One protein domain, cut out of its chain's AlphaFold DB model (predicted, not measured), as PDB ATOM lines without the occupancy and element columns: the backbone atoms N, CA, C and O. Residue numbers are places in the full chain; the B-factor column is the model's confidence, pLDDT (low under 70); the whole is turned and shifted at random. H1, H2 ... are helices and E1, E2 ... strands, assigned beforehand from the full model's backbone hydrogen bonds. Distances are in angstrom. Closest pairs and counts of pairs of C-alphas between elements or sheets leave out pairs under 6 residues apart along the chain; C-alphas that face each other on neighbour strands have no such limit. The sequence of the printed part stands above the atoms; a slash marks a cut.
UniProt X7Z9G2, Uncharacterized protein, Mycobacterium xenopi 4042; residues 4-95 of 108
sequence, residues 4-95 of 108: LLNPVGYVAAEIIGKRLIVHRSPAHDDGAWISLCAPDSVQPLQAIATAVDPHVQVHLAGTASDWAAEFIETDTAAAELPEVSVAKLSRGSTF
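What this domain is: This is residues 4 to 95 of the 108 residues of an uncharacterized protein of Mycobacterium xenopi 4042 (UniProt X7Z9G2). A twisted four-stranded sheet, made of the hairpins E1 with E2 and E3 with E4 side by side, has one longer helix, H3, packed over one face at its E3 edge. H4 packs on H3 at one end of the domain, while the short helices H1 and H2 make a corner at the other, beyond the end of E2. The printed part has 92 residues, with four named helices and four named strands that follow each other along the chain as E1 E2 H1 H2 H3 E3 E4 H4; the sheet runs E1 E2 E4 E3, all antiparallel. The class is mixed, helices and strands, and the whole is compact, with a radius of gyration of the C-alphas of 13.5 A and spans of 33 by 28 by 23 A.

Where its parts are: E1, residues 12 to 16, begins at C-alpha 12 (-3.023, -12.937, 18.443) and is 13.5 A long. E2 is residues 19 to 23, 13.2 A; H1 is 26 to 29 and H2 33 to 36. H3, residues 43 to 52, measures 14.2 A. E3, 56 to 62, and E4, 67 to 73, measure 20.0 A and 19.9 A. H4, 82 to 89, 10.6 A long, ends at C-alpha 89 (16.730, -17.088, -6.483).

How they stand to each other: N 14 and O 21 of E1 and E2 are 2.8 A apart, N 22 and O 67 of E2 and E4 2.8 A, and N 59 and O 70 of E3 and E4 3.0 A. The sheet is only just strongly twisted, its C-alphas up to 4.2 A off the best plane. H3 is on the sheet in two layers, a helix on one face, over E3 at a height of 8.2 A; the closest C-alphas are Gln 46 and Val 58, 5.6 A. H3 and H4 touch, closest C-alphas Ala 51 and Val 84 at 5.8 A, the same way at a shallow tilt of 33 degrees, only just short of steep. H1 and H2 touch only at the corner, closest C-alphas His 28 and Ser 35 at 5.0 A. In H3 and H4 every O i to N i+4 pair is within hydrogen-bond range; H1 and H2 are too short for one.

The domain as a whole: The C-alphas farthest apart, Asp 30 and Asp 75, are 38.0 A apart. The printed part has no cut, no link is long, and no printed residue is under 70 in pLDDT.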
ATOM      1  N   LEU A   4       5.278 -13.095   9.730       92.69
ATOM      2  CA  LEU A   4       3.825 -13.325   9.710       92.69
ATOM      3  C   LEU A   4       3.153 -13.162  11.088       92.69
ATOM      4  O   LEU A   4       1.990 -12.784  11.150       92.69
ATOM      5  N   LEU A   5       3.873 -13.450  12.178       93.94
ATOM      6  CA  LEU A   5       3.348 -13.442  13.552       93.94
ATOM      7  C   LEU A   5       3.842 -12.241  14.373       93.94
ATOM      8  O   LEU A   5       3.777 -12.257  15.598       93.94
ATOM      9  N   ASN A   6       4.397 -11.221  13.714       89.44
ATOM     10  CA  ASN A   6       4.922 -10.023  14.360       89.44
ATOM     11  C   ASN A   6       4.196  -8.761  13.865       89.44
ATOM     12  O   ASN A   6       3.816  -8.707  12.696       89.44
ATOM     13  N   PRO A   7       4.089  -7.709  14.701       91.56
ATOM     14  CA  PRO A   7       4.579  -7.613  16.083       91.56
ATOM     15  C   PRO A   7       3.805  -8.470  17.100       91.56
ATOM     16  O   PRO A   7       2.605  -8.702  16.955       91.56
ATOM     17  N   VAL A   8       4.492  -8.894  18.166       86.31
ATOM     18  CA  VAL A   8       3.861  -9.566  19.315       86.31
ATOM     19  C   VAL A   8       2.836  -8.622  19.950       86.31
ATOM     20  O   VAL A   8       3.155  -7.472  20.242       86.31
ATOM     21  N   GLY A   9       1.604  -9.101  20.139       87.62
ATOM     22  CA  GLY A   9       0.474  -8.312  20.649       87.62
ATOM     23  C   GLY A   9      -0.386  -7.657  19.562       87.62
ATOM     24  O   GLY A   9      -1.512  -7.261  19.843       87.62
ATOM     25  N   TYR A  10       0.101  -7.595  18.320       95.06
ATOM     26  CA  TYR A  10      -0.688  -7.158  17.164       95.06
ATOM     27  C   TYR A  10      -1.344  -8.345  16.443       95.06
ATOM     28  O   TYR A  10      -2.513  -8.292  16.052       95.06
ATOM     29  N   VAL A  11      -0.606  -9.453  16.340       96.94
ATOM     30  CA  VAL A  11      -1.122 -10.760  15.916       96.94
ATOM     31  C   VAL A  11      -1.393 -11.604  17.164       96.94
ATOM     32  O   VAL A  11      -0.475 -11.849  17.948       96.94
ATOM     33  N   ALA A  12      -2.646 -12.029  17.360       97.06
ATOM     34  CA  ALA A  12      -3.023 -12.937  18.443       97.06
ATOM     35  C   ALA A  12      -2.923 -14.381  17.939       97.06
ATOM     36  O   ALA A  12      -3.812 -14.866  17.243       97.06
ATOM     37  N   ALA A  13      -1.810 -15.043  18.243       96.44
ATOM     38  CA  ALA A  13      -1.570 -16.407  17.802       96.44
ATOM     39  C   ALA A  13      -0.725 -17.197  18.803       96.44
ATOM     40  O   ALA A  13       0.146 -16.644  19.477       96.44
ATOM     41  N   GLU A  14      -0.951 -18.505  18.840       95.69
ATOM     42  CA  GLU A  14      -0.268 -19.455  19.709       95.69
ATOM     43  C   GLU A  14       0.296 -20.612  18.884       95.69
ATOM     44  O   GLU A  14      -0.353 -21.123  17.974       95.69
ATOM     45  N   ILE A  15       1.515 -21.045  19.209       94.94
ATOM     46  CA  ILE A  15       2.130 -22.227  18.599       94.94
ATOM     47  C   ILE A  15       2.168 -23.333  19.647       94.94
ATOM     48  O   ILE A  15       2.837 -23.196  20.672       94.94
ATOM     49  N   ILE A  16       1.475 -24.439  19.375       95.62
ATOM     50  CA  ILE A  16       1.389 -25.602  20.263       95.62
ATOM     51  C   ILE A  16       1.797 -26.844  19.470       95.62
ATOM     52  O   ILE A  16       1.031 -27.383  18.672       95.62
ATOM     53  N   GLY A  17       3.030 -27.310  19.672       94.12
ATOM     54  CA  GLY A  17       3.581 -28.431  18.906       94.12
ATOM     55  C   GLY A  17       3.619 -28.127  17.405       94.12
ATOM     56  O   GLY A  17       4.250 -27.161  16.988       94.12
ATOM     57  N   LYS A  18       2.933 -28.949  16.599       94.56
ATOM     58  CA  LYS A  18       2.777 -28.769  15.142       94.56
ATOM     59  C   LYS A  18       1.493 -28.011  14.767       94.56
ATOM     60  O   LYS A  18       0.981 -28.186  13.663       94.56
ATOM     61  N   ARG A  19       0.935 -27.217  15.686       96.50
ATOM     62  CA  ARG A  19      -0.267 -26.411  15.449       96.50
ATOM     63  C   ARG A  19       0.010 -24.929  15.632       96.50
ATOM     64  O   ARG A  19       0.715 -24.541  16.563       96.50
ATOM     65  N   LEU A  20      -0.594 -24.124  14.768       97.19
ATOM     66  CA  LEU A  20      -0.705 -22.676  14.908       97.19
ATOM     67  C   LEU A  20      -2.180 -22.344  15.122       97.19
ATOM     68  O   LEU A  20      -3.001 -22.652  14.264       97.19
ATOM     69  N   ILE A  21      -2.508 -21.731  16.251       98.06
ATOM     70  CA  ILE A  21      -3.854 -21.253  16.571       98.06
ATOM     71  C   ILE A  21      -3.838 -19.741  16.405       98.06
ATOM     72  O   ILE A  21      -2.955 -19.077  16.944       98.06
ATOM     73  N   VAL A  22      -4.783 -19.201  15.649       97.88
ATOM     74  CA  VAL A  22      -4.918 -17.770  15.391       97.88
ATOM     75  C   VAL A  22      -6.286 -17.320  15.850       97.88
ATOM     76  O   VAL A  22      -7.294 -17.941  15.526       97.88
ATOM     77  N   HIS A  23      -6.298 -16.211  16.576       98.06
ATOM     78  CA  HIS A  23      -7.501 -15.538  17.030       98.06
ATOM     79  C   HIS A  23      -7.631 -14.181  16.358       98.06
ATOM     80  O   HIS A  23      -6.641 -13.566  15.937       98.06
ATOM     81  N   ARG A  24      -8.863 -13.666  16.331       97.25
ATOM     82  CA  ARG A  24      -9.114 -12.325  15.815       97.25
ATOM     83  C   ARG A  24      -8.288 -11.308  16.604       97.25
ATOM     84  O   ARG A  24      -8.248 -11.322  17.831       97.25
ATOM     85  N   SER A  25      -7.650 -10.397  15.881       97.19
ATOM     86  CA  SER A  25      -6.775  -9.362  16.433       97.19
ATOM     87  C   SER A  25      -6.773  -8.123  15.529       97.19
ATOM     88  O   SER A  25      -7.220  -8.240  14.384       97.19
ATOM     89  N   PRO A  26      -6.228  -6.972  15.978       97.44
ATOM     90  CA  PRO A  26      -6.164  -5.749  15.167       97.44
ATOM     91  C   PRO A  26      -5.497  -5.941  13.796       97.44
ATOM     92  O   PRO A  26      -5.883  -5.302  12.825       97.44
ATOM     93  N   ALA A  27      -4.562  -6.889  13.684       96.88
ATOM     94  CA  ALA A  27      -3.937  -7.266  12.417       96.88
ATOM     95  C   ALA A  27      -4.942  -7.674  11.321       96.88
ATOM     96  O   ALA A  27      -4.662  -7.489  10.140       96.88
ATOM     97  N   HIS A  28      -6.103  -8.219  11.693       96.88
ATOM     98  CA  HIS A  28      -7.155  -8.560  10.736       96.88
ATOM     99  C   HIS A  28      -7.899  -7.318  10.251       96.88
ATOM    100  O   HIS A  28      -8.178  -7.204   9.060       96.88
ATOM    101  N   ASP A  29      -8.194  -6.391  11.163       95.88
ATOM    102  CA  ASP A  29      -8.922  -5.163  10.846       95.88
ATOM    103  C   ASP A  29      -8.085  -4.234   9.940       95.88
ATOM    104  O   ASP A  29      -8.633  -3.543   9.084       95.88
ATOM    105  N   ASP A  30      -6.756  -4.296  10.059       96.38
ATOM    106  CA  ASP A  30      -5.803  -3.521   9.253       96.38
ATOM    107  C   ASP A  30      -5.362  -4.219   7.947       96.38
ATOM    108  O   ASP A  30      -4.568  -3.665   7.183       96.38
ATOM    109  N   GLY A  31      -5.830  -5.445   7.678       94.56
ATOM    110  CA  GLY A  31      -5.432  -6.207   6.487       94.56
ATOM    111  C   GLY A  31      -3.954  -6.620   6.472       94.56
ATOM    112  O   GLY A  31      -3.325  -6.683   5.411       94.56
ATOM    113  N   ALA A  32      -3.363  -6.851   7.646       94.62
ATOM    114  CA  ALA A  32      -1.978  -7.286   7.775       94.62
ATOM    115  C   ALA A  32      -1.784  -8.725   7.263       94.62
ATOM    116  O   ALA A  32      -2.725  -9.458   6.999       94.62
ATOM    117  N   TRP A  33      -0.536  -9.182   7.167       95.06
ATOM    118  CA  TRP A  33      -0.196 -10.426   6.464       95.06
ATOM    119  C   TRP A  33      -0.938 -11.668   6.978       95.06
ATOM    120  O   TRP A  33      -1.270 -12.549   6.188       95.06
ATOM    121  N   ILE A  34      -1.220 -11.741   8.284       96.19
ATOM    122  CA  ILE A  34      -1.972 -12.860   8.863       96.19
ATOM    123  C   ILE A  34      -3.403 -12.948   8.317       96.19
ATOM    124  O   ILE A  34      -3.917 -14.051   8.177       96.19
ATOM    125  N   SER A  35      -4.014 -11.824   7.920       95.62
ATOM    126  CA  SER A  35      -5.367 -11.785   7.357       95.62
ATOM    127  C   SER A  35      -5.452 -12.367   5.944       95.62
ATOM    128  O   SER A  35      -6.546 -12.553   5.426       95.62
ATOM    129  N   LEU A  36      -4.309 -12.630   5.299       95.31
ATOM    130  CA  LEU A  36      -4.241 -13.332   4.013       95.31
ATOM    131  C   LEU A  36      -4.305 -14.857   4.189       95.31
ATOM    132  O   LEU A  36      -4.453 -15.583   3.207       95.31
ATOM    133  N   CYS A  37      -4.156 -15.338   5.426       96.88
ATOM    134  CA  CYS A  37      -4.182 -16.748   5.782       96.88
ATOM    135  C   CYS A  37      -5.538 -17.080   6.404       96.88
ATOM    136  O   CYS A  37      -5.912 -16.508   7.426       96.88
ATOM    137  N   ALA A  38      -6.254 -18.022   5.803       97.00
ATOM    138  CA  ALA A  38      -7.553 -18.478   6.279       97.00
ATOM    139  C   ALA A  38      -7.874 -19.860   5.681       97.00
ATOM    140  O   ALA A  38      -7.204 -20.282   4.734       97.00
ATOM    141  N   PRO A  39      -8.885 -20.588   6.186       97.56
ATOM    142  CA  PRO A  39      -9.284 -21.874   5.609       97.56
ATOM    143  C   PRO A  39      -9.658 -21.822   4.116       97.56
ATOM    144  O   PRO A  39      -9.489 -22.814   3.414       97.56
ATOM    145  N   ASP A  40     -10.129 -20.680   3.612       96.50
ATOM    146  CA  ASP A  40     -10.405 -20.429   2.188       96.50
ATOM    147  C   ASP A  40      -9.186 -19.890   1.409       96.50
ATOM    148  O   ASP A  40      -9.210 -19.829   0.180       96.50
ATOM    149  N   SER A  41      -8.095 -19.561   2.106       95.94
ATOM    150  CA  SER A  41      -6.833 -19.047   1.566       95.94
ATOM    151  C   SER A  41      -5.641 -19.745   2.238       95.94
ATOM    152  O   SER A  41      -4.882 -19.163   3.017       95.94
ATOM    153  N   VAL A  42      -5.490 -21.044   1.955       96.19
ATOM    154  CA  VAL A  42      -4.439 -21.906   2.540       96.19
ATOM    155  C   VAL A  42      -3.076 -21.698   1.871       96.19
ATOM    156  O   VAL A  42      -2.031 -21.887   2.501       96.19
ATOM    157  N   GLN A  43      -3.070 -21.290   0.596       94.94
ATOM    158  CA  GLN A  43      -1.866 -21.195  -0.234       94.94
ATOM    159  C   GLN A  43      -0.711 -20.414   0.423       94.94
ATOM    160  O   GLN A  43       0.413 -20.909   0.348       94.94
ATOM    161  N   PRO A  44      -0.915 -19.264   1.098       94.62
ATOM    162  CA  PRO A  44       0.193 -18.525   1.704       94.62
ATOM    163  C   PRO A  44       0.952 -19.332   2.765       94.62
ATOM    164  O   PRO A  44       2.183 -19.331   2.781       94.62
ATOM    165  N   LEU A  45       0.237 -20.067   3.624       95.44
ATOM    166  CA  LEU A  45       0.867 -20.925   4.630       95.44
ATOM    167  C   LEU A  45       1.512 -22.154   3.997       95.44
ATOM    168  O   LEU A  45       2.609 -22.533   4.408       95.44
ATOM    169  N   GLN A  46       0.881 -22.738   2.976       95.56
ATOM    170  CA  GLN A  46       1.480 -23.847   2.237       95.56
ATOM    171  C   GLN A  46       2.777 -23.420   1.537       95.56
ATOM    172  O   GLN A  46       3.752 -24.160   1.582       95.56
ATOM    173  N   ALA A  47       2.840 -22.213   0.971       94.19
ATOM    174  CA  ALA A  47       4.059 -21.672   0.370       94.19
ATOM    175  C   ALA A  47       5.191 -21.527   1.396       94.19
ATOM    176  O   ALA A  47       6.328 -21.915   1.122       94.19
ATOM    177  N   ILE A  48       4.881 -21.012   2.592       92.94
ATOM    178  CA  ILE A  48       5.844 -20.915   3.697       92.94
ATOM    179  C   ILE A  48       6.328 -22.312   4.107       92.94
ATOM    180  O   ILE A  48       7.534 -22.515   4.238       92.94
ATOM    181  N   ALA A  49       5.414 -23.272   4.270       94.25
ATOM    182  CA  ALA A  49       5.755 -24.647   4.622       94.25
ATOM    183  C   ALA A  49       6.659 -25.287   3.560       94.25
ATOM    184  O   ALA A  49       7.759 -25.709   3.894       94.25
ATOM    185  N   THR A  50       6.274 -25.240   2.281       94.06
ATOM    186  CA  THR A  50       7.051 -25.784   1.155       94.06
ATOM    187  C   THR A  50       8.431 -25.132   1.019       94.06
ATOM    188  O   THR A  50       9.393 -25.790   0.619       94.06
ATOM    189  N   ALA A  51       8.565 -23.844   1.355       91.00
ATOM    190  CA  ALA A  51       9.858 -23.164   1.362       91.00
ATOM    191  C   ALA A  51      10.811 -23.701   2.444       91.00
ATOM    192  O   ALA A  51      12.025 -23.688   2.228       91.00
ATOM    193  N   VAL A  52      10.269 -24.153   3.580       91.12
ATOM    194  CA  VAL A  52      11.020 -24.747   4.697       91.12
ATOM    195  C   VAL A  52      11.283 -26.233   4.447       91.12
ATOM    196  O   VAL A  52      12.429 -26.667   4.528       91.12
ATOM    197  N   ASP A  53      10.235 -26.991   4.130       93.94
ATOM    198  CA  ASP A  53      10.273 -28.417   3.830       93.94
ATOM    199  C   ASP A  53       9.134 -28.778   2.854       93.94
ATOM    200  O   ASP A  53       7.956 -28.625   3.194       93.94
ATOM    201  N   PRO A  54       9.441 -29.271   1.638       95.19
ATOM    202  CA  PRO A  54       8.419 -29.632   0.661       95.19
ATOM    203  C   PRO A  54       7.532 -30.811   1.091       95.19
ATOM    204  O   PRO A  54       6.501 -31.017   0.463       95.19
ATOM    205  N   HIS A  55       7.882 -31.565   2.135       97.06
ATOM    206  CA  HIS A  55       7.082 -32.688   2.643       97.06
ATOM    207  C   HIS A  55       6.044 -32.273   3.690       97.06
ATOM    208  O   HIS A  55       5.309 -33.122   4.196       97.06
ATOM    209  N   VAL A  56       5.954 -30.982   4.021       96.94
ATOM    210  CA  VAL A  56       4.974 -30.474   4.983       96.94
ATOM    211  C   VAL A  56       3.733 -29.959   4.265       96.94
ATOM    212  O   VAL A  56       3.790 -29.017   3.471       96.94
ATOM    213  N   GLN A  57       2.585 -30.535   4.606       96.75
ATOM    214  CA  GLN A  57       1.270 -30.076   4.187       96.75
ATOM    215  C   GLN A  57       0.590 -29.294   5.316       96.75
ATOM    216  O   GLN A  57       0.708 -29.653   6.489       96.75
ATOM    217  N   VAL A  58      -0.135 -28.232   4.964       97.38
ATOM    218  CA  VAL A  58      -0.862 -27.389   5.923       97.38
ATOM    219  C   VAL A  58      -2.364 -27.600   5.783       97.38
ATOM    220  O   VAL A  58      -2.924 -27.413   4.702       97.38
ATOM    221  N   HIS A  59      -3.032 -27.979   6.871       97.44
ATOM    222  CA  HIS A  59      -4.493 -28.108   6.930       97.44
ATOM    223  C   HIS A  59      -5.059 -27.038   7.853       97.44
ATOM    224  O   HIS A  59      -4.591 -26.905   8.979       97.44
ATOM    225  N   LEU A  60      -6.051 -26.278   7.386       97.94
ATOM    226  CA  LEU A  60      -6.691 -25.222   8.171       97.94
ATOM    227  C   LEU A  60      -8.149 -25.560   8.459       97.94
ATOM    228  O   LEU A  60      -8.865 -26.065   7.595       97.94
ATOM    229  N   ALA A  61      -8.598 -25.208   9.659       97.88
ATOM    230  CA  ALA A  61      -9.996 -25.275  10.061       97.88
ATOM    231  C   ALA A  61     -10.387 -24.027  10.861       97.88
ATOM    232  O   ALA A  61      -9.553 -23.446  11.555       97.88
ATOM    233  N   GLY A  62     -11.661 -23.636  10.786       97.88
ATOM    234  CA  GLY A  62     -12.204 -22.474  11.492       97.88
ATOM    235  C   GLY A  62     -12.834 -21.454  10.546       97.88
ATOM    236  O   GLY A  62     -13.511 -21.817   9.585       97.88
ATOM    237  N   THR A  63     -12.622 -20.178  10.841       97.75
ATOM    238  CA  THR A  63     -13.172 -19.012  10.137       97.75
ATOM    239  C   THR A  63     -12.059 -18.171   9.508       97.75
ATOM    240  O   THR A  63     -10.879 -18.468   9.668       97.75
ATOM    241  N   ALA A  64     -12.415 -17.081   8.825       96.50
ATOM    242  CA  ALA A  64     -11.446 -16.180   8.197       96.50
ATOM    243  C   ALA A  64     -10.495 -15.467   9.183       96.50
ATOM    244  O   ALA A  64      -9.423 -15.028   8.785       96.50
ATOM    245  N   SER A  65     -10.873 -15.333  10.459       97.38
ATOM    246  CA  SER A  65     -10.091 -14.588  11.467       97.38
ATOM    247  C   SER A  65      -9.847 -15.346  12.768       97.38
ATOM    248  O   SER A  65      -9.197 -14.828  13.665       97.38
ATOM    249  N   ASP A  66     -10.428 -16.532  12.907       98.12
ATOM    250  CA  ASP A  66     -10.218 -17.414  14.050       98.12
ATOM    251  C   ASP A  66     -10.123 -18.836  13.511       98.12
ATOM    252  O   ASP A  66     -11.115 -19.373  13.004       98.12
ATOM    253  N   TRP A  67      -8.910 -19.381  13.486       98.44
ATOM    254  CA  TRP A  67      -8.595 -20.631  12.805       98.44
ATOM    255  C   TRP A  67      -7.396 -21.337  13.428       98.44
ATOM    256  O   TRP A  67      -6.559 -20.739  14.101       98.44
ATOM    257  N   ALA A  68      -7.295 -22.633  13.162       98.38
ATOM    258  CA  ALA A  68      -6.142 -23.443  13.511       98.38
ATOM    259  C   ALA A  68      -5.541 -24.066  12.251       98.38
ATOM    260  O   ALA A  68      -6.272 -24.580  11.403       98.38
ATOM    261  N   ALA A  69      -4.214 -24.024  12.146       98.31
ATOM    262  CA  ALA A  69      -3.443 -24.743  11.146       98.31
ATOM    263  C   ALA A  69      -2.717 -25.927  11.786       98.31
ATOM    264  O   ALA A  69      -2.061 -25.775  12.821       98.31
ATOM    265  N   GLU A  70      -2.790 -27.085  11.143       98.12
ATOM    266  CA  GLU A  70      -1.986 -28.263  11.451       98.12
ATOM    267  C   GLU A  70      -0.928 -28.469  10.367       98.12
ATOM    268  O   GLU A  70      -1.231 -28.420   9.175       98.12
ATOM    269  N   PHE A  71       0.313 -28.716  10.792       97.12
ATOM    270  CA  PHE A  71       1.435 -29.010   9.903       97.12
ATOM    271  C   PHE A  71       1.728 -30.510   9.932       97.12
ATOM    272  O   PHE A  71       2.165 -31.053  10.953       97.12
ATOM    273  N   ILE A  72       1.476 -31.178   8.811       97.44
ATOM    274  CA  ILE A  72       1.522 -32.634   8.682       97.44
ATOM    275  C   ILE A  72       2.667 -33.004   7.748       97.44
ATOM    276  O   ILE A  72       2.801 -32.446   6.665       97.44
ATOM    277  N   GLU A  73       3.499 -33.943   8.179       97.31
ATOM    278  CA  GLU A  73       4.568 -34.503   7.356       97.31
ATOM    279  C   GLU A  73       3.991 -35.584   6.439       97.31
ATOM    280  O   GLU A  73       3.131 -36.362   6.855       97.31
ATOM    281  N   THR A  74       4.436 -35.605   5.190       96.19
ATOM    282  CA  THR A  74       3.901 -36.468   4.136       96.19
ATOM    283  C   THR A  74       5.037 -37.094   3.332       96.19
ATOM    284  O   THR A  74       6.105 -36.511   3.196       96.19
ATOM    285  N   ASP A  75       4.797 -38.259   2.730       96.31
ATOM    286  CA  ASP A  75       5.820 -38.957   1.931       96.31
ATOM    287  C   ASP A  75       5.990 -38.374   0.515       96.31
ATOM    288  O   ASP A  75       6.803 -38.851  -0.275       96.31
ATOM    289  N   THR A  76       5.186 -37.372   0.149       94.00
ATOM    290  CA  THR A  76       5.172 -36.781  -1.192       94.00
ATOM    291  C   THR A  76       5.538 -35.310  -1.119       94.00
ATOM    292  O   THR A  76       4.802 -34.509  -0.554       94.00
ATOM    293  N   ALA A  77       6.654 -34.944  -1.747       93.81
ATOM    294  CA  ALA A  77       7.042 -33.549  -1.887       93.81
ATOM    295  C   ALA A  77       5.972 -32.753  -2.656       93.81
ATOM    296  O   ALA A  77       5.604 -33.101  -3.782       93.81
ATOM    297  N   ALA A  78       5.506 -31.656  -2.066       92.31
ATOM    298  CA  ALA A  78       4.676 -30.673  -2.738       92.31
ATOM    299  C   ALA A  78       5.440 -30.042  -3.911       92.31
ATOM    300  O   ALA A  78       6.646 -29.789  -3.831       92.31
ATOM    301  N   ALA A  79       4.721 -29.746  -4.997       90.00
ATOM    302  CA  ALA A  79       5.282 -28.970  -6.092       90.00
ATOM    303  C   ALA A  79       5.724 -27.595  -5.572       90.00
ATOM    304  O   ALA A  79       4.974 -26.916  -4.866       90.00
ATOM    305  N   GLU A  80       6.942 -27.184  -5.918       86.50
ATOM    306  CA  GLU A  80       7.427 -25.864  -5.530       86.50
ATOM    307  C   GLU A  80       6.589 -24.781  -6.220       86.50
ATOM    308  O   GLU A  80       6.408 -24.794  -7.439       86.50
ATOM    309  N   LEU A  81       6.074 -23.841  -5.426       87.19
ATOM    310  CA  LEU A  81       5.309 -22.712  -5.942       87.19
ATOM    311  C   LEU A  81       6.256 -21.652  -6.538       87.19
ATOM    312  O   LEU A  81       7.322 -21.410  -5.962       87.19
ATOM    313  N   PRO A  82       5.881 -20.966  -7.636       88.12
ATOM    314  CA  PRO A  82       6.742 -19.975  -8.291       88.12
ATOM    315  C   PRO A  82       7.282 -18.895  -7.342       88.12
ATOM    316  O   PRO A  82       8.455 -18.523  -7.404       88.12
ATOM    317  N   GLU A  83       6.449 -18.418  -6.421       84.06
ATOM    318  CA  GLU A  83       6.800 -17.457  -5.375       84.06
ATOM    319  C   GLU A  83       7.929 -17.953  -4.452       84.06
ATOM    320  O   GLU A  83       8.809 -17.171  -4.074       84.06
ATOM    321  N   VAL A  84       7.974 -19.255  -4.147       85.00
ATOM    322  CA  VAL A  84       9.052 -19.873  -3.360       85.00
ATOM    323  C   VAL A  84      10.350 -19.879  -4.163       85.00
ATOM    324  O   VAL A  84      11.397 -19.464  -3.651       85.00
ATOM    325  N   SER A  85      10.288 -20.268  -5.439       86.50
ATOM    326  CA  SER A  85      11.452 -20.259  -6.329       86.50
ATOM    327  C   SER A  85      12.046 -18.848  -6.460       86.50
ATOM    328  O   SER A  85      13.264 -18.672  -6.372       86.50
ATOM    329  N   VAL A  86      11.204 -17.814  -6.580       87.88
ATOM    330  CA  VAL A  86      11.641 -16.406  -6.633       87.88
ATOM    331  C   VAL A  86      12.345 -15.979  -5.337       87.88
ATOM    332  O   VAL A  86      13.408 -15.347  -5.383       87.88
ATOM    333  N   ALA A  87      11.812 -16.341  -4.168       87.12
ATOM    334  CA  ALA A  87      12.429 -16.024  -2.876       87.12
ATOM    335  C   ALA A  87      13.791 -16.724  -2.671       87.12
ATOM    336  O   ALA A  87      14.687 -16.177  -2.013       87.12
ATOM    337  N   LYS A  88      13.980 -17.917  -3.250       85.38
ATOM    338  CA  LYS A  88      15.268 -18.632  -3.275       85.38
ATOM    339  C   LYS A  88      16.267 -17.960  -4.215       85.38
ATOM    340  O   LYS A  88      17.364 -17.603  -3.787       85.38
ATOM    341  N   LEU A  89      15.870 -17.701  -5.461       88.88
ATOM    342  CA  LEU A  89      16.730 -17.088  -6.483       88.88
ATOM    343  C   LEU A  89      17.189 -15.672  -6.107       88.88
ATOM    344  O   LEU A  89      18.358 -15.332  -6.275       88.88
ATOM    345  N   SER A  90      16.294 -14.861  -5.540       87.50
ATOM    346  CA  SER A  90      16.608 -13.500  -5.076       87.50
ATOM    347  C   SER A  90      17.516 -13.459  -3.841       87.50
ATOM    348  O   SER A  90      17.936 -12.379  -3.428       87.50
ATOM    349  N   ARG A  91      17.810 -14.619  -3.230       84.12
ATOM    350  CA  ARG A  91      18.465 -14.768  -1.919       84.12
ATOM    351  C   ARG A  91      17.676 -14.169  -0.752       84.12
ATOM    352  O   ARG A  91      18.188 -14.176   0.368       84.12
ATOM    353  N   GLY A  92      16.441 -13.707  -0.975       83.75
ATOM    354  CA  GLY A  92      15.571 -13.162   0.071       83.75
ATOM    355  C   GLY A  92      15.331 -14.160   1.205       83.75
ATOM    356  O   GLY A  92      15.399 -13.791   2.373       83.75
ATOM    357  N   SER A  93      15.185 -15.443   0.867       82.44
ATOM    358  CA  SER A  93      15.081 -16.561   1.826       82.44
ATOM    359  C   SER A  93      16.317 -16.764   2.716       82.44
ATOM    360  O   SER A  93      16.216 -17.364   3.780       82.44
ATOM    361  N   THR A  94      17.479 -16.244   2.313       84.75
ATOM    362  CA  THR A  94      18.743 -16.321   3.072       84.75
ATOM    363  C   THR A  94      19.148 -14.982   3.686       84.75
ATOM    364  O   THR A  94      20.264 -14.836   4.188       84.75
ATOM    365  N   PHE A  95      18.270 -13.976   3.631       82.50
ATOM    366  CA  PHE A  95      18.548 -12.668   4.204       82.50
ATOM    367  C   PHE A  95      18.800 -12.777   5.710       82.50
ATOM    368  O   PHE A  95      18.042 -13.398   6.451       82.50
TER     369      PHE A  95